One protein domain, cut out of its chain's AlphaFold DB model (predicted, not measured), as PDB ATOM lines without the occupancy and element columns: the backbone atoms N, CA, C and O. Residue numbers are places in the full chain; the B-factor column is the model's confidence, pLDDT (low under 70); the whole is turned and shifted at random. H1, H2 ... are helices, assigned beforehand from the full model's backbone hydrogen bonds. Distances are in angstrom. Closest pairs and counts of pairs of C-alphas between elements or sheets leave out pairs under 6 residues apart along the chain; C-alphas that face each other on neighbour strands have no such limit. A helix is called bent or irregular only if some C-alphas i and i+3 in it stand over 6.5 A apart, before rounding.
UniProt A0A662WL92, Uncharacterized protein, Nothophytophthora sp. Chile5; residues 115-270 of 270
ATOM      1  N   GLU A 115     371.416   6.288  59.180       72.38
ATOM      2  CA  GLU A 115     370.464   5.180  59.360       72.38
ATOM      3  C   GLU A 115     369.266   5.270  58.396       72.38
ATOM      4  O   GLU A 115     368.458   4.342  58.294       72.38
ATOM      5  N   ALA A 116     369.150   6.381  57.659       79.88
ATOM      6  CA  ALA A 116     368.042   6.650  56.753       79.88
ATOM      7  C   ALA A 116     368.522   7.073  55.359       79.88
ATOM      8  O   ALA A 116     368.973   8.196  55.155       79.88
ATOM      9  N   LEU A 117     368.353   6.195  54.368       85.38
ATOM     10  CA  LEU A 117     368.682   6.479  52.971       85.38
ATOM     11  C   LEU A 117     367.429   6.361  52.110       85.38
ATOM     12  O   LEU A 117     366.765   5.327  52.111       85.38
ATOM     13  N   SER A 118     367.109   7.416  51.361       88.25
ATOM     14  CA  SER A 118     365.978   7.378  50.431       88.25
ATOM     15  C   SER A 118     366.310   6.577  49.170       88.25
ATOM     16  O   SER A 118     367.461   6.554  48.722       88.25
ATOM     17  N   ALA A 119     365.295   5.973  48.546       87.25
ATOM     18  CA  ALA A 119     365.463   5.266  47.276       87.25
ATOM     19  C   ALA A 119     366.011   6.185  46.164       87.25
ATOM     20  O   ALA A 119     366.899   5.775  45.421       87.25
ATOM     21  N   ALA A 120     365.554   7.446  46.084       86.94
ATOM     22  CA  ALA A 120     366.100   8.429  45.137       86.94
ATOM     23  C   ALA A 120     367.589   8.690  45.367       86.94
ATOM     24  O   ALA A 120     368.365   8.700  44.412       86.94
ATOM     25  N   SER A 121     367.987   8.892  46.626       88.31
ATOM     26  CA  SER A 121     369.385   9.129  46.986       88.31
ATOM     27  C   SER A 121     370.255   7.934  46.605       88.31
ATOM     28  O   SER A 121     371.309   8.119  46.006       88.31
ATOM     29  N   LEU A 122     369.791   6.708  46.875       89.12
ATOM     30  CA  LEU A 122     370.508   5.496  46.487       89.12
ATOM     31  C   LEU A 122     370.648   5.376  44.961       89.12
ATOM     32  O   LEU A 122     371.742   5.113  44.472       89.12
ATOM     33  N   VAL A 123     369.574   5.613  44.201       90.00
ATOM     34  CA  VAL A 123     369.609   5.585  42.727       90.00
ATOM     35  C   VAL A 123     370.580   6.631  42.174       90.00
ATOM     36  O   VAL A 123     371.359   6.323  41.272       90.00
ATOM     37  N   ALA A 124     370.574   7.851  42.718       89.69
ATOM     38  CA  ALA A 124     371.494   8.911  42.310       89.69
ATOM     39  C   ALA A 124     372.962   8.529  42.570       89.69
ATOM     40  O   ALA A 124     373.786   8.639  41.663       89.69
ATOM     41  N   LEU A 125     373.263   8.008  43.765       91.62
ATOM     42  CA  LEU A 125     374.606   7.558  44.144       91.62
ATOM     43  C   LEU A 125     375.088   6.380  43.287       91.62
ATOM     44  O   LEU A 125     376.241   6.357  42.859       91.62
ATOM     45  N   LEU A 126     374.213   5.413  42.992       91.31
ATOM     46  CA  LEU A 126     374.543   4.285  42.119       91.31
ATOM     47  C   LEU A 126     374.847   4.746  40.691       91.31
ATOM     48  O   LEU A 126     375.818   4.288  40.097       91.31
ATOM     49  N   LEU A 127     374.059   5.670  40.139       92.12
ATOM     50  CA  LEU A 127     374.306   6.217  38.803       92.12
ATOM     51  C   LEU A 127     375.603   7.021  38.725       92.12
ATOM     52  O   LEU A 127     376.326   6.919  37.735       92.12
ATOM     53  N   GLU A 128     375.910   7.800  39.761       92.56
ATOM     54  CA  GLU A 128     377.188   8.495  39.871       92.56
ATOM     55  C   GLU A 128     378.352   7.502  39.892       92.56
ATOM     56  O   GLU A 128     379.266   7.620  39.076       92.56
ATOM     57  N   TYR A 129     378.260   6.463  40.726       91.06
ATOM     58  CA  TYR A 129     379.268   5.413  40.804       91.06
ATOM     59  C   TYR A 129     379.458   4.672  39.473       91.06
ATOM     60  O   TYR A 129     380.587   4.481  39.028       91.06
ATOM     61  N   LEU A 130     378.372   4.286  38.794       90.75
ATOM     62  CA  LEU A 130     378.448   3.601  37.500       90.75
ATOM     63  C   LEU A 130     379.075   4.482  36.413       90.75
ATOM     64  O   LEU A 130     379.811   3.980  35.567       90.75
ATOM     65  N   ARG A 131     378.829   5.795  36.441       90.50
ATOM     66  CA  ARG A 131     379.466   6.753  35.529       90.50
ATOM     67  C   ARG A 131     380.960   6.905  35.814       90.50
ATOM     68  O   ARG A 131     381.740   6.905  34.861       90.50
ATOM     69  N   ASP A 132     381.362   6.994  37.081       89.50
ATOM     70  CA  ASP A 132     382.779   7.019  37.470       89.50
ATOM     71  C   ASP A 132     383.482   5.747  36.981       89.50
ATOM     72  O   ASP A 132     384.494   5.808  36.282       89.50
ATOM     73  N   VAL A 133     382.891   4.583  37.272       85.94
ATOM     74  CA  VAL A 133     383.410   3.278  36.851       85.94
ATOM     75  C   VAL A 133     383.465   3.171  35.332       85.94
ATOM     76  O   VAL A 133     384.477   2.727  34.809       85.94
ATOM     77  N   GLY A 134     382.439   3.614  34.606       86.62
ATOM     78  CA  GLY A 134     382.441   3.615  33.143       86.62
ATOM     79  C   GLY A 134     383.482   4.563  32.536       86.62
ATOM     80  O   GLY A 134     384.031   4.265  31.479       86.62
ATOM     81  N   THR A 135     383.798   5.672  33.207       86.94
ATOM     82  CA  THR A 135     384.819   6.633  32.752       86.94
ATOM     83  C   THR A 135     386.230   6.086  32.963       86.94
ATOM     84  O   THR A 135     387.080   6.204  32.082       86.94
ATOM     85  N   ILE A 136     386.477   5.463  34.118       85.50
ATOM     86  CA  ILE A 136     387.781   4.883  34.475       85.50
ATOM     87  C   ILE A 136     388.005   3.560  33.730       85.50
ATOM     88  O   ILE A 136     389.090   3.290  33.219       85.50
ATOM     89  N   TYR A 137     386.959   2.743  33.635       82.94
ATOM     90  CA  TYR A 137     386.955   1.425  33.019       82.94
ATOM     91  C   TYR A 137     385.940   1.396  31.878       82.94
ATOM     92  O   TYR A 137     384.831   0.887  32.021       82.94
ATOM     93  N   GLY A 138     386.348   1.879  30.700       75.75
ATOM     94  CA  GLY A 138     385.472   2.010  29.525       75.75
ATOM     95  C   GLY A 138     384.706   0.741  29.117       75.75
ATOM     96  O   GLY A 138     383.646   0.833  28.507       75.75
ATOM     97  N   ARG A 139     385.200  -0.454  29.475       83.50
ATOM     98  CA  ARG A 139     384.520  -1.737  29.209       83.50
ATOM     99  C   ARG A 139     383.520  -2.161  30.287       83.50
ATOM    100  O   ARG A 139     382.705  -3.035  30.012       83.50
ATOM    101  N   ALA A 140     383.529  -1.558  31.475       85.44
ATOM    102  CA  ALA A 140     382.707  -1.999  32.603       85.44
ATOM    103  C   ALA A 140     381.202  -1.958  32.294       85.44
ATOM    104  O   ALA A 140     380.468  -2.855  32.691       85.44
ATOM    105  N   MET A 141     380.754  -0.985  31.496       89.50
ATOM    106  CA  MET A 141     379.351  -0.877  31.072       89.50
ATOM    107  C   MET A 141     378.896  -2.032  30.169       89.50
ATOM    108  O   MET A 141     377.706  -2.316  30.079       89.50
ATOM    109  N   THR A 142     379.840  -2.708  29.510       91.31
ATOM    110  CA  THR A 142     379.568  -3.856  28.631       91.31
ATOM    111  C   THR A 142     379.631  -5.195  29.358       91.31
ATOM    112  O   THR A 142     379.303  -6.219  28.765       91.31
ATOM    113  N   PHE A 143     380.050  -5.214  30.627       92.50
ATOM    114  CA  PHE A 143     380.105  -6.451  31.395       92.50
ATOM    115  C   PHE A 143     378.703  -6.985  31.642       92.50
ATOM    116  O   PHE A 143     377.803  -6.237  32.030       92.50
ATOM    117  N   SER A 144     378.544  -8.287  31.415       93.06
ATOM    118  CA  SER A 144     377.341  -9.002  31.803       93.06
ATOM    119  C   SER A 144     377.350  -9.296  33.299       93.06
ATOM    120  O   SER A 144     378.407  -9.356  33.937       93.06
ATOM    121  N   PHE A 145     376.173  -9.528  33.866       92.19
ATOM    122  CA  PHE A 145     376.047  -9.956  35.256       92.19
ATOM    123  C   PHE A 145     376.685 -11.330  35.485       92.19
ATOM    124  O   PHE A 145     377.288 -11.538  36.532       92.19
ATOM    125  N   ALA A 146     376.694 -12.215  34.477       90.81
ATOM    126  CA  ALA A 146     377.479 -13.452  34.507       90.81
ATOM    127  C   ALA A 146     378.961 -13.174  34.793       90.81
ATOM    128  O   ALA A 146     379.574 -13.798  35.658       90.81
ATOM    129  N   HIS A 147     379.532 -12.213  34.061       91.31
ATOM    130  CA  HIS A 147     380.933 -11.848  34.205       91.31
ATOM    131  C   HIS A 147     381.203 -11.213  35.573       91.31
ATOM    132  O   HIS A 147     382.181 -11.560  36.229       91.31
ATOM    133  N   LEU A 148     380.314 -10.333  36.044       91.44
ATOM    134  CA  LEU A 148     380.420  -9.753  37.384       91.44
ATOM    135  C   LEU A 148     380.318 -10.811  38.489       91.44
ATOM    136  O   LEU A 148     381.118 -10.784  39.419       91.44
ATOM    137  N   GLY A 149     379.388 -11.760  38.376       91.75
ATOM    138  CA  GLY A 149     379.247 -12.874  39.311       91.75
ATOM    139  C   GLY A 149     380.512 -13.731  39.371       91.75
ATOM    140  O   GLY A 149     381.006 -14.031  40.456       91.75
ATOM    141  N   GLN A 150     381.114 -14.036  38.217       91.81
ATOM    142  CA  GLN A 150     382.404 -14.730  38.151       91.81
ATOM    143  C   GLN A 150     383.533 -13.931  38.814       91.81
ATOM    144  O   GLN A 150     384.341 -14.502  39.545       91.81
ATOM    145  N   LEU A 151     383.595 -12.613  38.605       89.75
ATOM    146  CA  LEU A 151     384.579 -11.751  39.269       89.75
ATOM    147  C   LEU A 151     384.386 -11.735  40.792       89.75
ATOM    148  O   LEU A 151     385.363 -11.835  41.529       89.75
ATOM    149  N   LEU A 152     383.142 -11.682  41.275       90.19
ATOM    150  CA  LEU A 152     382.840 -11.744  42.708       90.19
ATOM    151  C   LEU A 152     383.272 -13.066  43.347       90.19
ATOM    152  O   LEU A 152     383.743 -13.065  44.480       90.19
ATOM    153  N   GLN A 153     383.114 -14.179  42.631       88.50
ATOM    154  CA  GLN A 153     383.480 -15.510  43.120       88.50
ATOM    155  C   GLN A 153     384.985 -15.789  43.024       88.50
ATOM    156  O   GLN A 153     385.529 -16.521  43.846       88.50
ATOM    157  N   SER A 154     385.664 -15.218  42.025       86.88
ATOM    158  CA  SER A 154     387.084 -15.482  41.752       86.88
ATOM    159  C   SER A 154     388.049 -14.576  42.513       86.88
ATOM    160  O   SER A 154     389.211 -14.945  42.670       86.88
ATOM    161  N   VAL A 155     387.606 -13.407  42.984       83.69
ATOM    162  CA  VAL A 155     388.465 -12.442  43.680       83.69
ATOM    163  C   VAL A 155     388.377 -12.647  45.198       83.69
ATOM    164  O   VAL A 155     387.345 -12.341  45.809       83.69
ATOM    165  N   PRO A 156     389.466 -13.094  45.856       74.19
ATOM    166  CA  PRO A 156     389.524 -13.149  47.309       74.19
ATOM    167  C   PRO A 156     389.246 -11.762  47.891       74.19
ATOM    168  O   PRO A 156     389.761 -10.756  47.406       74.19
ATOM    169  N   PHE A 157     388.435 -11.699  48.945       85.06
ATOM    170  CA  PHE A 157     388.058 -10.452  49.625       85.06
ATOM    171  C   PHE A 157     387.178  -9.476  48.821       85.06
ATOM    172  O   PHE A 157     386.957  -8.361  49.299       85.06
ATOM    173  N   ALA A 158     386.608  -9.865  47.672       86.44
ATOM    174  CA  ALA A 158     385.700  -9.005  46.899       86.44
ATOM    175  C   ALA A 158     384.563  -8.419  47.755       86.44
ATOM    176  O   ALA A 158     384.336  -7.210  47.755       86.44
ATOM    177  N   LEU A 159     383.914  -9.252  48.575       89.06
ATOM    178  CA  LEU A 159     382.848  -8.805  49.478       89.06
ATOM    179  C   LEU A 159     383.349  -7.805  50.532       89.06
ATOM    180  O   LEU A 159     382.662  -6.830  50.824       89.06
ATOM    181  N   ARG A 160     384.564  -7.984  51.067       89.19
ATOM    182  CA  ARG A 160     385.168  -7.043  52.031       89.19
ATOM    183  C   ARG A 160     385.442  -5.683  51.383       89.19
ATOM    184  O   ARG A 160     385.223  -4.638  51.998       89.19
ATOM    185  N   GLN A 161     385.883  -5.688  50.127       89.25
ATOM    186  CA  GLN A 161     386.054  -4.462  49.348       89.25
ATOM    187  C   GLN A 161     384.709  -3.779  49.088       89.25
ATOM    188  O   GLN A 161     384.582  -2.579  49.323       89.25
ATOM    189  N   MET A 162     383.674  -4.539  48.712       91.94
ATOM    190  CA  MET A 162     382.318  -4.005  48.554       91.94
ATOM    191  C   MET A 162     381.800  -3.363  49.845       91.94
ATOM    192  O   MET A 162     381.227  -2.282  49.782       91.94
ATOM    193  N   GLN A 163     382.042  -3.974  51.008       92.88
ATOM    194  CA  GLN A 163     381.661  -3.405  52.308       92.88
ATOM    195  C   GLN A 163     382.356  -2.065  52.566       92.88
ATOM    196  O   GLN A 163     381.710  -1.098  52.962       92.88
ATOM    197  N   THR A 164     383.652  -1.980  52.270       91.50
ATOM    198  CA  THR A 164     384.435  -0.751  52.460       91.50
ATOM    199  C   THR A 164     383.961   0.367  51.527       91.50
ATOM    200  O   THR A 164     383.806   1.510  51.954       91.50
ATOM    201  N   VAL A 165     383.682   0.050  50.258       90.94
ATOM    202  CA  VAL A 165     383.150   1.018  49.284       90.94
ATOM    203  C   VAL A 165     381.734   1.454  49.658       90.94
ATOM    204  O   VAL A 165     381.449   2.649  49.633       90.94
ATOM    205  N   ALA A 166     380.862   0.516  50.039       90.94
ATOM    206  CA  ALA A 166     379.491   0.808  50.446       90.94
ATOM    207  C   ALA A 166     379.454   1.709  51.686       90.94
ATOM    208  O   ALA A 166     378.738   2.706  51.681       90.94
ATOM    209  N   GLN A 167     380.268   1.421  52.706       90.94
ATOM    210  CA  GLN A 167     380.360   2.266  53.897       90.94
ATOM    211  C   GLN A 167     380.817   3.685  53.538       90.94
ATOM    212  O   GLN A 167     380.148   4.646  53.913       90.94
ATOM    213  N   LYS A 168     381.889   3.824  52.746       89.75
ATOM    214  CA  LYS A 168     382.441   5.136  52.371       89.75
ATOM    215  C   LYS A 168     381.493   5.959  51.497       89.75
ATOM    216  O   LYS A 168     381.419   7.171  51.658       89.75
ATOM    217  N   ARG A 169     380.801   5.324  50.545       88.44
ATOM    218  CA  ARG A 169     379.940   6.017  49.568       88.44
ATOM    219  C   ARG A 169     378.535   6.289  50.095       88.44
ATOM    220  O   ARG A 169     377.957   7.308  49.735       88.44
ATOM    221  N   LEU A 170     377.980   5.391  50.909       87.50
ATOM    222  CA  LEU A 170     376.629   5.544  51.455       87.50
ATOM    223  C   LEU A 170     376.629   6.232  52.826       87.50
ATOM    224  O   LEU A 170     375.592   6.735  53.244       87.50
ATOM    225  N   GLY A 171     377.767   6.246  53.530       85.94
ATOM    226  CA  GLY A 171     377.886   6.837  54.865       85.94
ATOM    227  C   GLY A 171     377.053   6.112  55.924       85.94
ATOM    228  O   GLY A 171     376.642   6.733  56.895       85.94
ATOM    229  N   ILE A 172     376.753   4.826  55.723       86.75
ATOM    230  CA  ILE A 172     375.840   4.044  56.572       86.75
ATOM    231  C   ILE A 172     376.576   3.367  57.728       86.75
ATOM    232  O   ILE A 172     377.780   3.113  57.658       86.75
ATOM    233  N   ALA A 173     375.840   3.032  58.787       87.62
ATOM    234  CA  ALA A 173     376.399   2.324  59.932       87.62
ATOM    235  C   ALA A 173     376.903   0.920  59.544       87.62
ATOM    236  O   ALA A 173     376.256   0.200  58.782       87.62
ATOM    237  N   TRP A 174     378.035   0.497  60.118       86.56
ATOM    238  CA  TRP A 174     378.700  -0.775  59.788       86.56
ATOM    239  C   TRP A 174     377.798  -2.010  59.908       86.56
ATOM    240  O   TRP A 174     377.919  -2.937  59.110       86.56
ATOM    241  N   HIS A 175     376.856  -2.008  60.853       87.12
ATOM    242  CA  HIS A 175     375.915  -3.114  61.038       87.12
ATOM    243  C   HIS A 175     374.924  -3.277  59.865       87.12
ATOM    244  O   HIS A 175     374.430  -4.378  59.639       87.12
ATOM    245  N   LEU A 176     374.671  -2.222  59.075       88.38
ATOM    246  CA  LEU A 176     373.817  -2.260  57.876       88.38
ATOM    247  C   LEU A 176     374.592  -2.652  56.610       88.38
ATOM    248  O   LEU A 176     374.017  -3.190  55.662       88.38
ATOM    249  N   VAL A 177     375.905  -2.407  56.592       91.44
ATOM    250  CA  VAL A 177     376.779  -2.634  55.429       91.44
ATOM    251  C   VAL A 177     376.779  -4.101  55.005       91.44
ATOM    252  O   VAL A 177     376.691  -4.396  53.813       91.44
ATOM    253  N   GLY A 178     376.850  -5.028  55.966       89.88
ATOM    254  CA  GLY A 178     376.858  -6.466  55.683       89.88
ATOM    255  C   GLY A 178     375.608  -6.913  54.925       89.88
ATOM    256  O   GLY A 178     375.717  -7.523  53.861       89.88
ATOM    257  N   GLY A 179     374.430  -6.524  55.424       90.44
ATOM    258  CA  GLY A 179     373.152  -6.817  54.776       90.44
ATOM    259  C   GLY A 179     373.041  -6.177  53.393       90.44
ATOM    260  O   GLY A 179     372.616  -6.839  52.446       90.44
ATOM    261  N   PHE A 180     373.472  -4.918  53.242       92.31
ATOM    262  CA  PHE A 180     373.482  -4.226  51.948       92.31
ATOM    263  C   PHE A 180     374.321  -4.977  50.913       92.31
ATOM    264  O   PHE A 180     373.822  -5.326  49.845       92.31
ATOM    265  N   VAL A 181     375.573  -5.290  51.247       94.19
ATOM    266  CA  VAL A 181     376.489  -5.986  50.334       94.19
ATOM    267  C   VAL A 181     375.986  -7.376  49.981       94.19
ATOM    268  O   VAL A 181     376.097  -7.777  48.826       94.19
ATOM    269  N   GLN A 182     375.396  -8.097  50.934       93.06
ATOM    270  CA  GLN A 182     374.835  -9.417  50.668       93.06
ATOM    271  C   GLN A 182     373.673  -9.354  49.667       93.06
ATOM    272  O   GLN A 182     373.625 -10.166  48.747       93.06
ATOM    273  N   ASN A 183     372.782  -8.366  49.792       93.06
ATOM    274  CA  ASN A 183     371.689  -8.172  48.836       93.06
ATOM    275  C   ASN A 183     372.199  -7.731  47.457       93.06
ATOM    276  O   ASN A 183     371.704  -8.221  46.445       93.06
ATOM    277  N   VAL A 184     373.227  -6.878  47.391       93.81
ATOM    278  CA  VAL A 184     373.873  -6.511  46.117       93.81
ATOM    279  C   VAL A 184     374.535  -7.723  45.460       93.81
ATOM    280  O   VAL A 184     374.380  -7.924  44.261       93.81
ATOM    281  N   ALA A 185     375.256  -8.548  46.220       93.31
ATOM    282  CA  ALA A 185     375.889  -9.752  45.692       93.31
ATOM    283  C   ALA A 185     374.845 -10.759  45.186       93.31
ATOM    284  O   ALA A 185     375.002 -11.300  44.095       93.31
ATOM    285  N   ALA A 186     373.754 -10.957  45.932       91.75
ATOM    286  CA  ALA A 186     372.633 -11.787  45.499       91.75
ATOM    287  C   ALA A 186     371.966 -11.239  44.226       91.75
ATOM    288  O   ALA A 186     371.664 -12.009  43.325       91.75
ATOM    289  N   PHE A 187     371.801  -9.917  44.120       92.56
ATOM    290  CA  PHE A 187     371.286  -9.260  42.918       92.56
ATOM    291  C   PHE A 187     372.206  -9.474  41.706       92.56
ATOM    292  O   PHE A 187     371.726  -9.751  40.615       92.56
ATOM    293  N   ILE A 188     373.529  -9.369  41.882       92.88
ATOM    294  CA  ILE A 188     374.501  -9.586  40.798       92.88
ATOM    295  C   ILE A 188     374.495 -11.046  40.327       92.88
ATOM    296  O   ILE A 188     374.616 -11.304  39.133       92.88
ATOM    297  N   CYS A 189     374.353 -11.989  41.257       90.38
ATOM    298  CA  CYS A 189     374.361 -13.425  40.984       90.38
ATOM    299  C   CYS A 189     372.971 -14.003  40.667       90.38
ATOM    300  O   CYS A 189     372.817 -15.222  40.668       90.38
ATOM    301  N   ASP A 190     371.951 -13.171  40.438       88.50
ATOM    302  CA  ASP A 190     370.629 -13.653  40.038       88.50
ATOM    303  C   ASP A 190     370.703 -14.255  38.625       88.50
ATOM    304  O   ASP A 190     371.097 -13.587  37.665       88.50
ATOM    305  N   GLU A 191     370.329 -15.529  38.501       83.19
ATOM    306  CA  GLU A 191     370.439 -16.286  37.247       83.19
ATOM    307  C   GLU A 191     369.604 -15.689  36.112       83.19
ATOM    308  O   GLU A 191     369.999 -15.787  34.950       83.19
ATOM    309  N   ASP A 192     368.489 -15.018  36.418       80.56
ATOM    310  CA  ASP A 192     367.677 -14.380  35.385       80.56
ATOM    311  C   ASP A 192     368.377 -13.136  34.825       80.56
ATOM    312  O   ASP A 192     368.153 -12.740  33.687       80.56
ATOM    313  N   LEU A 193     369.251 -12.491  35.597       86.44
ATOM    314  CA  LEU A 193     369.965 -11.300  35.144       86.44
ATOM    315  C   LEU A 193     371.246 -11.617  34.381       86.44
ATOM    316  O   LEU A 193     371.854 -10.695  33.844       86.44
ATOM    317  N   ARG A 194     371.656 -12.886  34.298       86.94
ATOM    318  CA  ARG A 194     372.981 -13.318  33.830       86.94
ATOM    319  C   ARG A 194     373.451 -12.623  32.547       86.94
ATOM    320  O   ARG A 194     374.602 -12.196  32.454       86.94
ATOM    321  N   GLU A 195     372.561 -12.497  31.570       85.75
ATOM    322  CA  GLU A 195     372.855 -11.957  30.238       85.75
ATOM    323  C   GLU A 195     372.600 -10.442  30.111       85.75
ATOM    324  O   GLU A 195     372.875  -9.844  29.064       85.75
ATOM    325  N   ALA A 196     372.069  -9.809  31.158       90.44
ATOM    326  CA  ALA A 196     371.958  -8.363  31.243       90.44
ATOM    327  C   ALA A 196     373.337  -7.737  31.449       90.44
ATOM    328  O   ALA A 196     374.236  -8.334  32.041       90.44
ATOM    329  N   SER A 197     373.498  -6.521  30.950       93.38
ATOM    330  CA  SER A 197     374.710  -5.720  31.060       93.38
ATOM    331  C   SER A 197     374.581  -4.637  32.127       93.38
ATOM    332  O   SER A 197     373.488  -4.169  32.457       93.38
ATOM    333  N   VAL A 198     375.722  -4.167  32.630       93.62
ATOM    334  CA  VAL A 198     375.782  -3.007  33.535       93.62
ATOM    335  C   VAL A 198     375.193  -1.749  32.883       93.62
ATOM    336  O   VAL A 198     374.559  -0.934  33.553       93.62
ATOM    337  N   GLY A 199     375.341  -1.598  31.563       93.19
ATOM    338  CA  GLY A 199     374.718  -0.517  30.802       93.19
ATOM    339  C   GLY A 199     373.190  -0.551  30.834       93.19
ATOM    340  O   GLY A 199     372.560   0.493  31.001       93.19
ATOM    341  N   GLU A 200     372.585  -1.737  30.745       93.88
ATOM    342  CA  GLU A 200     371.130  -1.897  30.862       93.88
ATOM    343  C   GLU A 200     370.636  -1.588  32.280       93.88
ATOM    344  O   GLU A 200     369.591  -0.952  32.432       93.88
ATOM    345  N   LEU A 201     371.413  -1.942  33.314       94.38
ATOM    346  CA  LEU A 201     371.132  -1.524  34.691       94.38
ATOM    347  C   LEU A 201     371.174   0.005  34.835       94.38
ATOM    348  O   LEU A 201     370.280   0.593  35.441       94.38
ATOM    349  N   ALA A 202     372.182   0.671  34.265       93.56
ATOM    350  CA  ALA A 202     372.274   2.128  34.316       93.56
ATOM    351  C   ALA A 202     371.092   2.806  33.604       93.56
ATOM    352  O   ALA A 202     370.529   3.762  34.133       93.56
ATOM    353  N   ALA A 203     370.668   2.289  32.447       93.62
ATOM    354  CA  ALA A 203     369.484   2.784  31.745       93.62
ATOM    355  C   ALA A 203     368.200   2.603  32.577       93.62
ATOM    356  O   ALA A 203     367.375   3.516  32.666       93.62
ATOM    357  N   PHE A 204     368.052   1.459  33.251       94.31
ATOM    358  CA  PHE A 204     366.950   1.221  34.181       94.31
ATOM    359  C   PHE A 204     366.953   2.222  35.345       94.31
ATOM    360  O   PHE A 204     365.934   2.866  35.607       94.31
ATOM    361  N   LEU A 205     368.094   2.415  36.007       92.25
ATOM    362  CA  LEU A 205     368.229   3.360  37.117       92.25
ATOM    363  C   LEU A 205     367.922   4.803  36.683       92.25
ATOM    364  O   LEU A 205     367.276   5.541  37.425       92.25
ATOM    365  N   GLN A 206     368.313   5.200  35.467       91.88
ATOM    366  CA  GLN A 206     367.945   6.501  34.894       91.88
ATOM    367  C   GLN A 206     366.427   6.645  34.737       91.88
ATOM    368  O   GLN A 206     365.879   7.695  35.065       91.88
ATOM    369  N   SER A 207     365.728   5.587  34.312       90.25
ATOM    370  CA  SER A 207     364.259   5.603  34.227       90.25
ATOM    371  C   SER A 207     363.576   5.699  35.600       90.25
ATOM    372  O   SER A 207     362.501   6.286  35.717       90.25
ATOM    373  N   CYS A 208     364.226   5.192  36.654       84.00
ATOM    374  CA  CYS A 208     363.721   5.231  38.028       84.00
ATOM    375  C   CYS A 208     363.875   6.601  38.699       84.00
ATOM    376  O   CYS A 208     363.133   6.888  39.636       84.00
ATOM    377  N   GLN A 209     364.776   7.476  38.229       73.06
ATOM    378  CA  GLN A 209     364.903   8.836  38.780       73.06
ATOM    379  C   GLN A 209     363.585   9.630  38.711       73.06
ATOM    380  O   GLN A 209     363.366  10.523  39.526       73.06
ATOM    381  N   ALA A 210     362.693   9.288  37.775       57.78
ATOM    382  CA  ALA A 210     361.387   9.925  37.623       57.78
ATOM    383  C   ALA A 210     360.317   9.416  38.614       57.78
ATOM    384  O   ALA A 210     359.264  10.039  38.739       57.78
ATOM    385  N   VAL A 211     360.558   8.300  39.313       57.06
ATOM    386  CA  VAL A 211     359.582   7.622  40.182       57.06
ATOM    387  C   VAL A 211     360.196   7.449  41.568       57.06
ATOM    388  O   VAL A 211     360.711   6.389  41.909       57.06
ATOM    389  N   SER A 212     360.182   8.505  42.381       57.16
ATOM    390  CA  SER A 212     360.671   8.413  43.759       57.16
ATOM    391  C   SER A 212     359.521   8.413  44.757       57.16
ATOM    392  O   SER A 212     358.793   9.397  44.886       57.16
ATOM    393  N   GLY A 213     359.351   7.286  45.450       56.91
ATOM    394  CA  GLY A 213     358.486   7.179  46.619       56.91
ATOM    395  C   GLY A 213     359.240   7.572  47.897       56.91
ATOM    396  O   GLY A 213     360.437   7.289  48.008       56.91
ATOM    397  N   PRO A 214     358.577   8.209  48.877       55.59
ATOM    398  CA  PRO A 214     359.173   8.463  50.183       55.59
ATOM    399  C   PRO A 214     359.365   7.137  50.938       55.59
ATOM    400  O   PRO A 214     358.426   6.356  51.071       55.59
ATOM    401  N   GLY A 215     360.570   6.875  51.445       73.75
ATOM    402  CA  GLY A 215     360.843   5.681  52.249       73.75
ATOM    403  C   GLY A 215     362.326   5.488  52.553       73.75
ATOM    404  O   GLY A 215     363.178   5.879  51.756       73.75
ATOM    405  N   ASN A 216     362.626   4.897  53.712       83.88
ATOM    406  CA  ASN A 216     363.979   4.481  54.080       83.88
ATOM    407  C   ASN A 216     364.264   3.084  53.510       83.88
ATOM    408  O   ASN A 216     363.590   2.125  53.883       83.88
ATOM    409  N   VAL A 217     365.289   2.959  52.667       85.06
ATOM    410  CA  VAL A 217     365.747   1.684  52.090       85.06
ATOM    411  C   VAL A 217     366.112   0.671  53.179       85.06
ATOM    412  O   VAL A 217     365.839  -0.518  53.036       85.06
ATOM    413  N   PHE A 218     366.683   1.128  54.296       84.69
ATOM    414  CA  PHE A 218     367.132   0.241  55.371       84.69
ATOM    415  C   PHE A 218     366.011  -0.253  56.288       84.69
ATOM    416  O   PHE A 218     366.245  -1.178  57.059       84.69
ATOM    417  N   ALA A 219     364.794   0.293  56.179       85.00
ATOM    418  CA  ALA A 219     363.653  -0.196  56.955       85.00
ATOM    419  C   ALA A 219     363.265  -1.630  56.557       85.00
ATOM    420  O   ALA A 219     362.922  -2.436  57.417       85.00
ATOM    421  N   ASN A 220     363.351  -1.955  55.262       84.81
ATOM    422  CA  ASN A 220     363.228  -3.323  54.770       84.81
ATOM    423  C   ASN A 220     364.090  -3.528  53.521       84.81
ATOM    424  O   ASN A 220     363.618  -3.505  52.383       84.81
ATOM    425  N   LEU A 221     365.384  -3.722  53.762       86.50
ATOM    426  CA  LEU A 221     366.385  -3.859  52.712       86.50
ATOM    427  C   LEU A 221     366.072  -5.020  51.754       86.50
ATOM    428  O   LEU A 221     366.228  -4.883  50.544       86.50
ATOM    429  N   PHE A 222     365.607  -6.149  52.289       86.31
ATOM    430  CA  PHE A 222     365.284  -7.327  51.490       86.31
ATOM    431  C   PHE A 222     364.121  -7.062  50.527       86.31
ATOM    432  O   PHE A 222     364.233  -7.339  49.334       86.31
ATOM    433  N   GLU A 223     363.018  -6.487  51.021       87.00
ATOM    434  CA  GLU A 223     361.878  -6.148  50.161       87.00
ATOM    435  C   GLU A 223     362.244  -5.093  49.124       87.00
ATOM    436  O   GLU A 223     361.879  -5.242  47.961       87.00
ATOM    437  N   PHE A 224     363.042  -4.093  49.503       88.50
ATOM    438  CA  PHE A 224     363.531  -3.096  48.559       88.50
ATOM    439  C   PHE A 224     364.287  -3.743  47.389       88.50
ATOM    440  O   PHE A 224     363.956  -3.495  46.230       88.50
ATOM    441  N   PHE A 225     365.270  -4.607  47.667       88.62
ATOM    442  CA  PHE A 225     366.028  -5.281  46.607       88.62
ATOM    443  C   PHE A 225     365.152  -6.218  45.771       88.62
ATOM    444  O   PHE A 225     365.303  -6.248  44.550       88.62
ATOM    445  N   ARG A 226     364.204  -6.930  46.392       87.44
ATOM    446  CA  ARG A 226     363.232  -7.776  45.682       87.44
ATOM    447  C   ARG A 226     362.377  -6.961  44.708       87.44
ATOM    448  O   ARG A 226     362.196  -7.370  43.562       87.44
ATOM    449  N   ASP A 227     361.868  -5.813  45.139       88.00
ATOM    450  CA  ASP A 227     360.975  -4.978  44.335       88.00
ATOM    451  C   ASP A 227     361.738  -4.273  43.198       88.00
ATOM    452  O   ASP A 227     361.247  -4.185  42.065       88.00
ATOM    453  N   VAL A 228     362.978  -3.841  43.461       89.56
ATOM    454  CA  VAL A 228     363.899  -3.316  42.438       89.56
ATOM    455  C   VAL A 228     364.233  -4.392  41.406       89.56
ATOM    456  O   VAL A 228     364.169  -4.124  40.208       89.56
ATOM    457  N   LEU A 229     364.534  -5.614  41.847       88.94
ATOM    458  CA  LEU A 229     364.809  -6.752  40.972       88.94
ATOM    459  C   LEU A 229     363.611  -7.083  40.078       88.94
ATOM    460  O   LEU A 229     363.771  -7.210  38.866       88.94
ATOM    461  N   ALA A 230     362.404  -7.155  40.641       85.94
ATOM    462  CA  ALA A 230     361.184  -7.383  39.870       85.94
ATOM    463  C   ALA A 230     360.960  -6.280  38.819       85.94
ATOM    464  O   ALA A 230     360.685  -6.566  37.651       85.94
ATOM    465  N   SER A 231     361.146  -5.017  39.212       89.44
ATOM    466  CA  SER A 231     361.024  -3.863  38.315       89.44
ATOM    467  C   SER A 231     362.070  -3.890  37.198       89.44
ATOM    468  O   SER A 231     361.755  -3.614  36.037       89.44
ATOM    469  N   PHE A 232     363.305  -4.277  37.519       90.88
ATOM    470  CA  PHE A 232     364.379  -4.399  36.543       90.88
ATOM    471  C   PHE A 232     364.121  -5.537  35.551       90.88
ATOM    472  O   PHE A 232     364.245  -5.331  34.344       90.88
ATOM    473  N   LYS A 233     363.658  -6.705  36.011       87.19
ATOM    474  CA  LYS A 233     363.271  -7.824  35.131       87.19
ATOM    475  C   LYS A 233     362.155  -7.418  34.159       87.19
ATOM    476  O   LYS A 233     362.226  -7.718  32.964       87.19
ATOM    477  N   GLN A 234     361.160  -6.658  34.621       86.06
ATOM    478  CA  GLN A 234     360.116  -6.101  33.747       86.06
ATOM    479  C   GLN A 234     360.676  -5.104  32.722       86.06
ATOM    480  O   GLN A 234     360.253  -5.107  31.562       86.06
ATOM    481  N   PHE A 235     361.619  -4.253  33.132       90.12
ATOM    482  CA  PHE A 235     362.308  -3.329  32.235       90.12
ATOM    483  C   PHE A 235     363.087  -4.079  31.145       90.12
ATOM    484  O   PHE A 235     362.893  -3.796  29.963       90.12
ATOM    485  N   LEU A 236     363.893  -5.075  31.524       88.50
ATOM    486  CA  LEU A 236     364.666  -5.899  30.590       88.50
ATOM    487  C   LEU A 236     363.762  -6.619  29.594       88.50
ATOM    488  O   LEU A 236     364.019  -6.575  28.395       88.50
ATOM    489  N   THR A 237     362.655  -7.198  30.064       83.50
ATOM    490  CA  THR A 237     361.676  -7.865  29.193       83.50
ATOM    491  C   THR A 237     361.177  -6.922  28.096       83.50
ATOM    492  O   THR A 237     361.181  -7.272  26.917       83.50
ATOM    493  N   LYS A 238     360.782  -5.695  28.465       86.31
ATOM    494  CA  LYS A 238     360.310  -4.687  27.503       86.31
ATOM    495  C   LYS A 238     361.411  -4.287  26.525       86.31
ATOM    496  O   LYS A 238     361.166  -4.257  25.322       86.31
ATOM    497  N   LEU A 239     362.609  -4.005  27.035       88.44
ATOM    498  CA  LEU A 239     363.749  -3.574  26.227       88.44
ATOM    499  C   LEU A 239     364.177  -4.657  25.226       88.44
ATOM    500  O   LEU A 239     364.409  -4.374  24.053       88.44
ATOM    501  N   TRP A 240     364.256  -5.910  25.665       86.88
ATOM    502  CA  TRP A 240     364.714  -7.020  24.832       86.88
ATOM    503  C   TRP A 240     363.689  -7.413  23.772       86.88
ATOM    504  O   TRP A 240     364.092  -7.754  22.662       86.88
ATOM    505  N   LEU A 241     362.388  -7.298  24.064       83.38
ATOM    506  CA  LEU A 241     361.331  -7.433  23.055       83.38
ATOM    507  C   LEU A 241     361.434  -6.340  21.988       83.38
ATOM    508  O   LEU A 241     361.357  -6.629  20.798       83.38
ATOM    509  N   GLN A 242     361.631  -5.086  22.405       85.94
ATOM    510  CA  GLN A 242     361.756  -3.952  21.482       85.94
ATOM    511  C   GLN A 242     362.971  -4.088  20.560       85.94
ATOM    512  O   GLN A 242     362.881  -3.782  19.375       85.94
ATOM    513  N   ASN A 243     364.083  -4.593  21.095       85.19
ATOM    514  CA  ASN A 243     365.322  -4.781  20.345       85.19
ATOM    515  C   ASN A 243     365.374  -6.115  19.578       85.19
ATOM    516  O   ASN A 243     366.381  -6.403  18.934       85.19
ATOM    517  N   GLY A 244     364.328  -6.948  19.659       77.12
ATOM    518  CA  GLY A 244     364.275  -8.258  19.005       77.12
ATOM    519  C   GLY A 244     365.258  -9.290  19.570       77.12
ATOM    520  O   GLY A 244     365.528 -10.295  18.917       77.12
ATOM    521  N   ARG A 245     365.804  -9.057  20.772       78.38
ATOM    522  CA  ARG A 245     366.679 -10.006  21.481       78.38
ATOM    523  C   ARG A 245     365.895 -11.224  21.977       78.38
ATOM    524  O   ARG A 245     366.463 -12.304  22.079       78.38
ATOM    525  N   ILE A 246     364.604 -11.042  22.249       72.00
ATOM    526  CA  ILE A 246     363.639 -12.111  22.522       72.00
ATOM    527  C   ILE A 246     362.409 -11.921  21.635       72.00
ATOM    528  O   ILE A 246     362.013 -10.790  21.349       72.00
ATOM    529  N   SER A 247     361.800 -13.025  21.206       64.94
ATOM    530  CA  SER A 247     360.629 -12.998  20.313       64.94
ATOM    531  C   SER A 247     359.309 -13.007  21.080       64.94
ATOM    532  O   SER A 247     358.293 -12.511  20.593       64.94
ATOM    533  N   PHE A 248     359.316 -13.566  22.291       59.50
ATOM    534  CA  PHE A 248     358.148 -13.646  23.158       59.50
ATOM    535  C   PHE A 248     358.527 -13.334  24.608       59.50
ATOM    536  O   PHE A 248     359.612 -13.718  25.045       59.50
ATOM    537  N   PRO A 249     357.605 -12.760  25.404       57.59
ATOM    538  CA  PRO A 249     357.803 -12.605  26.847       57.59
ATOM    539  C   PRO A 249     358.015 -13.947  27.576       57.59
ATOM    540  O   PRO A 249     358.461 -13.964  28.710       57.59
ATOM    541  N   CYS A 250     357.662 -15.066  26.926       50.19
ATOM    542  CA  CYS A 250     357.678 -16.441  27.435       50.19
ATOM    543  C   CYS A 250     358.852 -17.287  26.884       50.19
ATOM    544  O   CYS A 250     358.936 -18.477  27.173       50.19
ATOM    545  N   GLU A 251     359.837 -16.716  26.171       50.25
ATOM    546  CA  GLU A 251     361.156 -17.387  25.980       50.25
ATOM    547  C   GLU A 251     361.966 -17.484  27.285       50.25
ATOM    548  O   GLU A 251     363.151 -17.798  27.317       50.25
ATOM    549  N   PHE A 252     361.249 -17.265  28.374       45.94
ATOM    550  CA  PHE A 252     361.626 -17.357  29.738       45.94
ATOM    551  C   PHE A 252     361.427 -18.795  30.238       45.94
ATOM    552  O   PHE A 252     360.322 -19.186  30.607       45.94
ATOM    553  N   GLY A 253     362.485 -19.613  30.203       40.28
ATOM    554  CA  GLY A 253     362.475 -20.971  30.773       40.28
ATOM    555  C   GLY A 253     362.438 -22.145  29.783       40.28
ATOM    556  O   GLY A 253     362.460 -23.297  30.217       40.28
ATOM    557  N   LYS A 254     362.482 -21.919  28.462       39.94
ATOM    558  CA  LYS A 254     363.120 -22.927  27.595       39.94
ATOM    559  C   LYS A 254     364.620 -22.793  27.814       39.94
ATOM    560  O   LYS A 254     365.096 -21.667  27.868       39.94
ATOM    561  N   LYS A 255     365.347 -23.910  27.947       45.44
ATOM    562  CA  LYS A 255     366.819 -23.940  27.871       45.44
ATOM    563  C   LYS A 255     367.244 -23.333  26.532       45.44
ATOM    564  O   LYS A 255     367.399 -24.037  25.542       45.44
ATOM    565  N   SER A 256     367.304 -22.017  26.477       42.81
ATOM    566  CA  SER A 256     368.044 -21.287  25.482       42.81
ATOM    567  C   SER A 256     369.474 -21.335  25.980       42.81
ATOM    568  O   SER A 256     369.752 -20.910  27.101       42.81
ATOM    569  N   ASP A 257     370.381 -21.861  25.165       45.84
ATOM    570  CA  ASP A 257     371.809 -21.875  25.489       45.84
ATOM    571  C   ASP A 257     372.378 -20.445  25.637       45.84
ATOM    572  O   ASP A 257     373.521 -20.273  26.058       45.84
ATOM    573  N   THR A 258     371.585 -19.413  25.308       43.00
ATOM    574  CA  THR A 258     372.008 -18.013  25.212       43.00
ATOM    575  C   THR A 258     371.206 -17.013  26.049       43.00
ATOM    576  O   THR A 258     371.707 -15.911  26.244       43.00
ATOM    577  N   LEU A 259     369.995 -17.321  26.541       47.22
ATOM    578  CA  LEU A 259     369.151 -16.365  27.283       47.22
ATOM    579  C   LEU A 259     368.331 -17.062  28.382       47.22
ATOM    580  O   LEU A 259     367.337 -17.726  28.098       47.22
ATOM    581  N   PHE A 260     368.732 -16.868  29.638       49.91
ATOM    582  CA  PHE A 260     367.947 -17.221  30.820       49.91
ATOM    583  C   PHE A 260     367.393 -15.933  31.416       49.91
ATOM    584  O   PHE A 260     368.119 -15.178  32.040       49.91
ATOM    585  N   LEU A 261     366.117 -15.667  31.212       51.19
ATOM    586  CA  LEU A 261     365.334 -14.912  32.181       51.19
ATOM    587  C   LEU A 261     364.123 -15.805  32.437       51.19
ATOM    588  O   LEU A 261     363.541 -16.229  31.463       51.19
ATOM    589  N   CYS A 262     363.711 -16.163  33.646       47.31
ATOM    590  CA  CYS A 262     362.434 -16.844  33.892       47.31
ATOM    591  C   CYS A 262     361.656 -16.071  34.947       47.31
ATOM    592  O   CYS A 262     362.161 -15.883  36.040       47.31
ATOM    593  N   MET A 263     360.426 -15.637  34.655       50.41
ATOM    594  CA  MET A 263     359.629 -14.938  35.668       50.41
ATOM    595  C   MET A 263     358.248 -15.513  35.948       50.41
ATOM    596  O   MET A 263     357.627 -14.997  36.862       50.41
ATOM    597  N   GLU A 264     357.775 -16.593  35.302       41.97
ATOM    598  CA  GLU A 264     356.517 -17.241  35.755       41.97
ATOM    599  C   GLU A 264     356.146 -18.597  35.112       41.97
ATOM    600  O   GLU A 264     355.164 -19.206  35.522       41.97
ATOM    601  N   CYS A 265     356.910 -19.159  34.168       44.09
ATOM    602  CA  CYS A 265     356.484 -20.392  33.475       44.09
ATOM    603  C   CYS A 265     356.672 -21.700  34.270       44.09
ATOM    604  O   CYS A 265     356.230 -22.755  33.815       44.09
ATOM    605  N   HIS A 266     357.286 -21.670  35.460       37.78
ATOM    606  CA  HIS A 266     357.410 -22.868  36.305       37.78
ATOM    607  C   HIS A 266     356.152 -23.154  37.148       37.78
ATOM    608  O   HIS A 266     355.952 -24.291  37.563       37.78
ATOM    609  N   ARG A 267     355.284 -22.157  37.387       38.22
ATOM    610  CA  ARG A 267     354.113 -22.307  38.274       38.22
ATOM    611  C   ARG A 267     352.832 -22.792  37.587       38.22
ATOM    612  O   ARG A 267     351.962 -23.293  38.284       38.22
ATOM    613  N   GLU A 268     352.719 -22.687  36.262       32.91
ATOM    614  CA  GLU A 268     351.514 -23.102  35.512       32.91
ATOM    615  C   GLU A 268     351.662 -24.444  34.767       32.91
ATOM    616  O   GLU A 268     350.707 -24.924  34.160       32.91
ATOM    617  N   HIS A 269     352.843 -25.074  34.816       33.34
ATOM    618  CA  HIS A 269     353.135 -26.336  34.121       33.34
ATOM    619  C   HIS A 269     353.446 -27.530  35.052       33.34
ATOM    620  O   HIS A 269     354.038 -28.507  34.589       33.34
ATOM    621  N   MET A 270     353.035 -27.478  36.328       33.88
ATOM    622  CA  MET A 270     352.927 -28.668  37.193       33.88
ATOM    623  C   MET A 270     351.471 -29.067  37.399       33.88
ATOM    624  O   MET A 270     350.685 -28.191  37.819       33.88
TER     625      MET A 270
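What this domain is: This is residues 115 to 270 of the 270 residues of an uncharacterized protein of Nothophytophthora sp. Chile5 (UniProt A0A662WL92). Five helices, H1, H3, H4, H6 and H5, form a nearly closed ring, with H2 packed on residues 185 to 188 of H4. The longest helix, H6, runs on past the ring to a tail with no named element, residues 243 to 270, at one end of the model. The printed part has 156 residues, with six named helices, H1 to H6 in chain order, and no named strand; the class is all helix. It is compact, with a radius of gyration of the C-alphas of 16.2 A and spans of 44 by 34 by 30 A.

Where its parts are: H1, residues 119 to 136, is 25.7 A long and begins at C-alpha 119 (365.463, 5.266, 47.276). H2 is residues 145 to 154, H3 158 to 170, H4 174 to 188, 21.4 A long, and H5 198 to 208. H6, residues 217 to 242, is 31.4 A long and ends at C-alpha 242 (361.756, -3.952, 21.482). H6 is irregular, with C-alphas 219 and 222 9.1 A apart, and has a kink of 58 degrees near residue 224.

How they stand to each other: H4, the hub, touches H2, H3 and H6. Its closest C-alphas to H3 are Val 177 and Gln 163, 5.8 A, at a steep tilt of 63 degrees; to H2, Ile 188 and Phe 145, 5.8 A. H6 touches H4 with residues 218 to 229 alone, closest at the C-alphas of Phe 225 and Asn 183, 6.7 A. H6 touches H5 with residues 232 to 236 alone, closest at the C-alphas of Phe 232 and Phe 204, 6.6 A. H5 touches H1, closest at the C-alphas of Leu 205 and Val 123, 6.2 A. H1 and H3 only just touch, with 3 pairs of C-alphas within 8 A, the closest Leu 125 and Arg 169, 7.8 A. H1 and H4 are apart. Every O i to N i+4 pair is within hydrogen-bond range in H1, H2, H3 and H5; 9 of 11 are in H4 and 20 of 22 in H6.

The domain as a whole: The farthest C-alphas, Ile 136 and Met 270, are 48.5 A apart. The printed part has no cut and no long link. pLDDT is under 70 at residues 210 to 214 and 247 to 270.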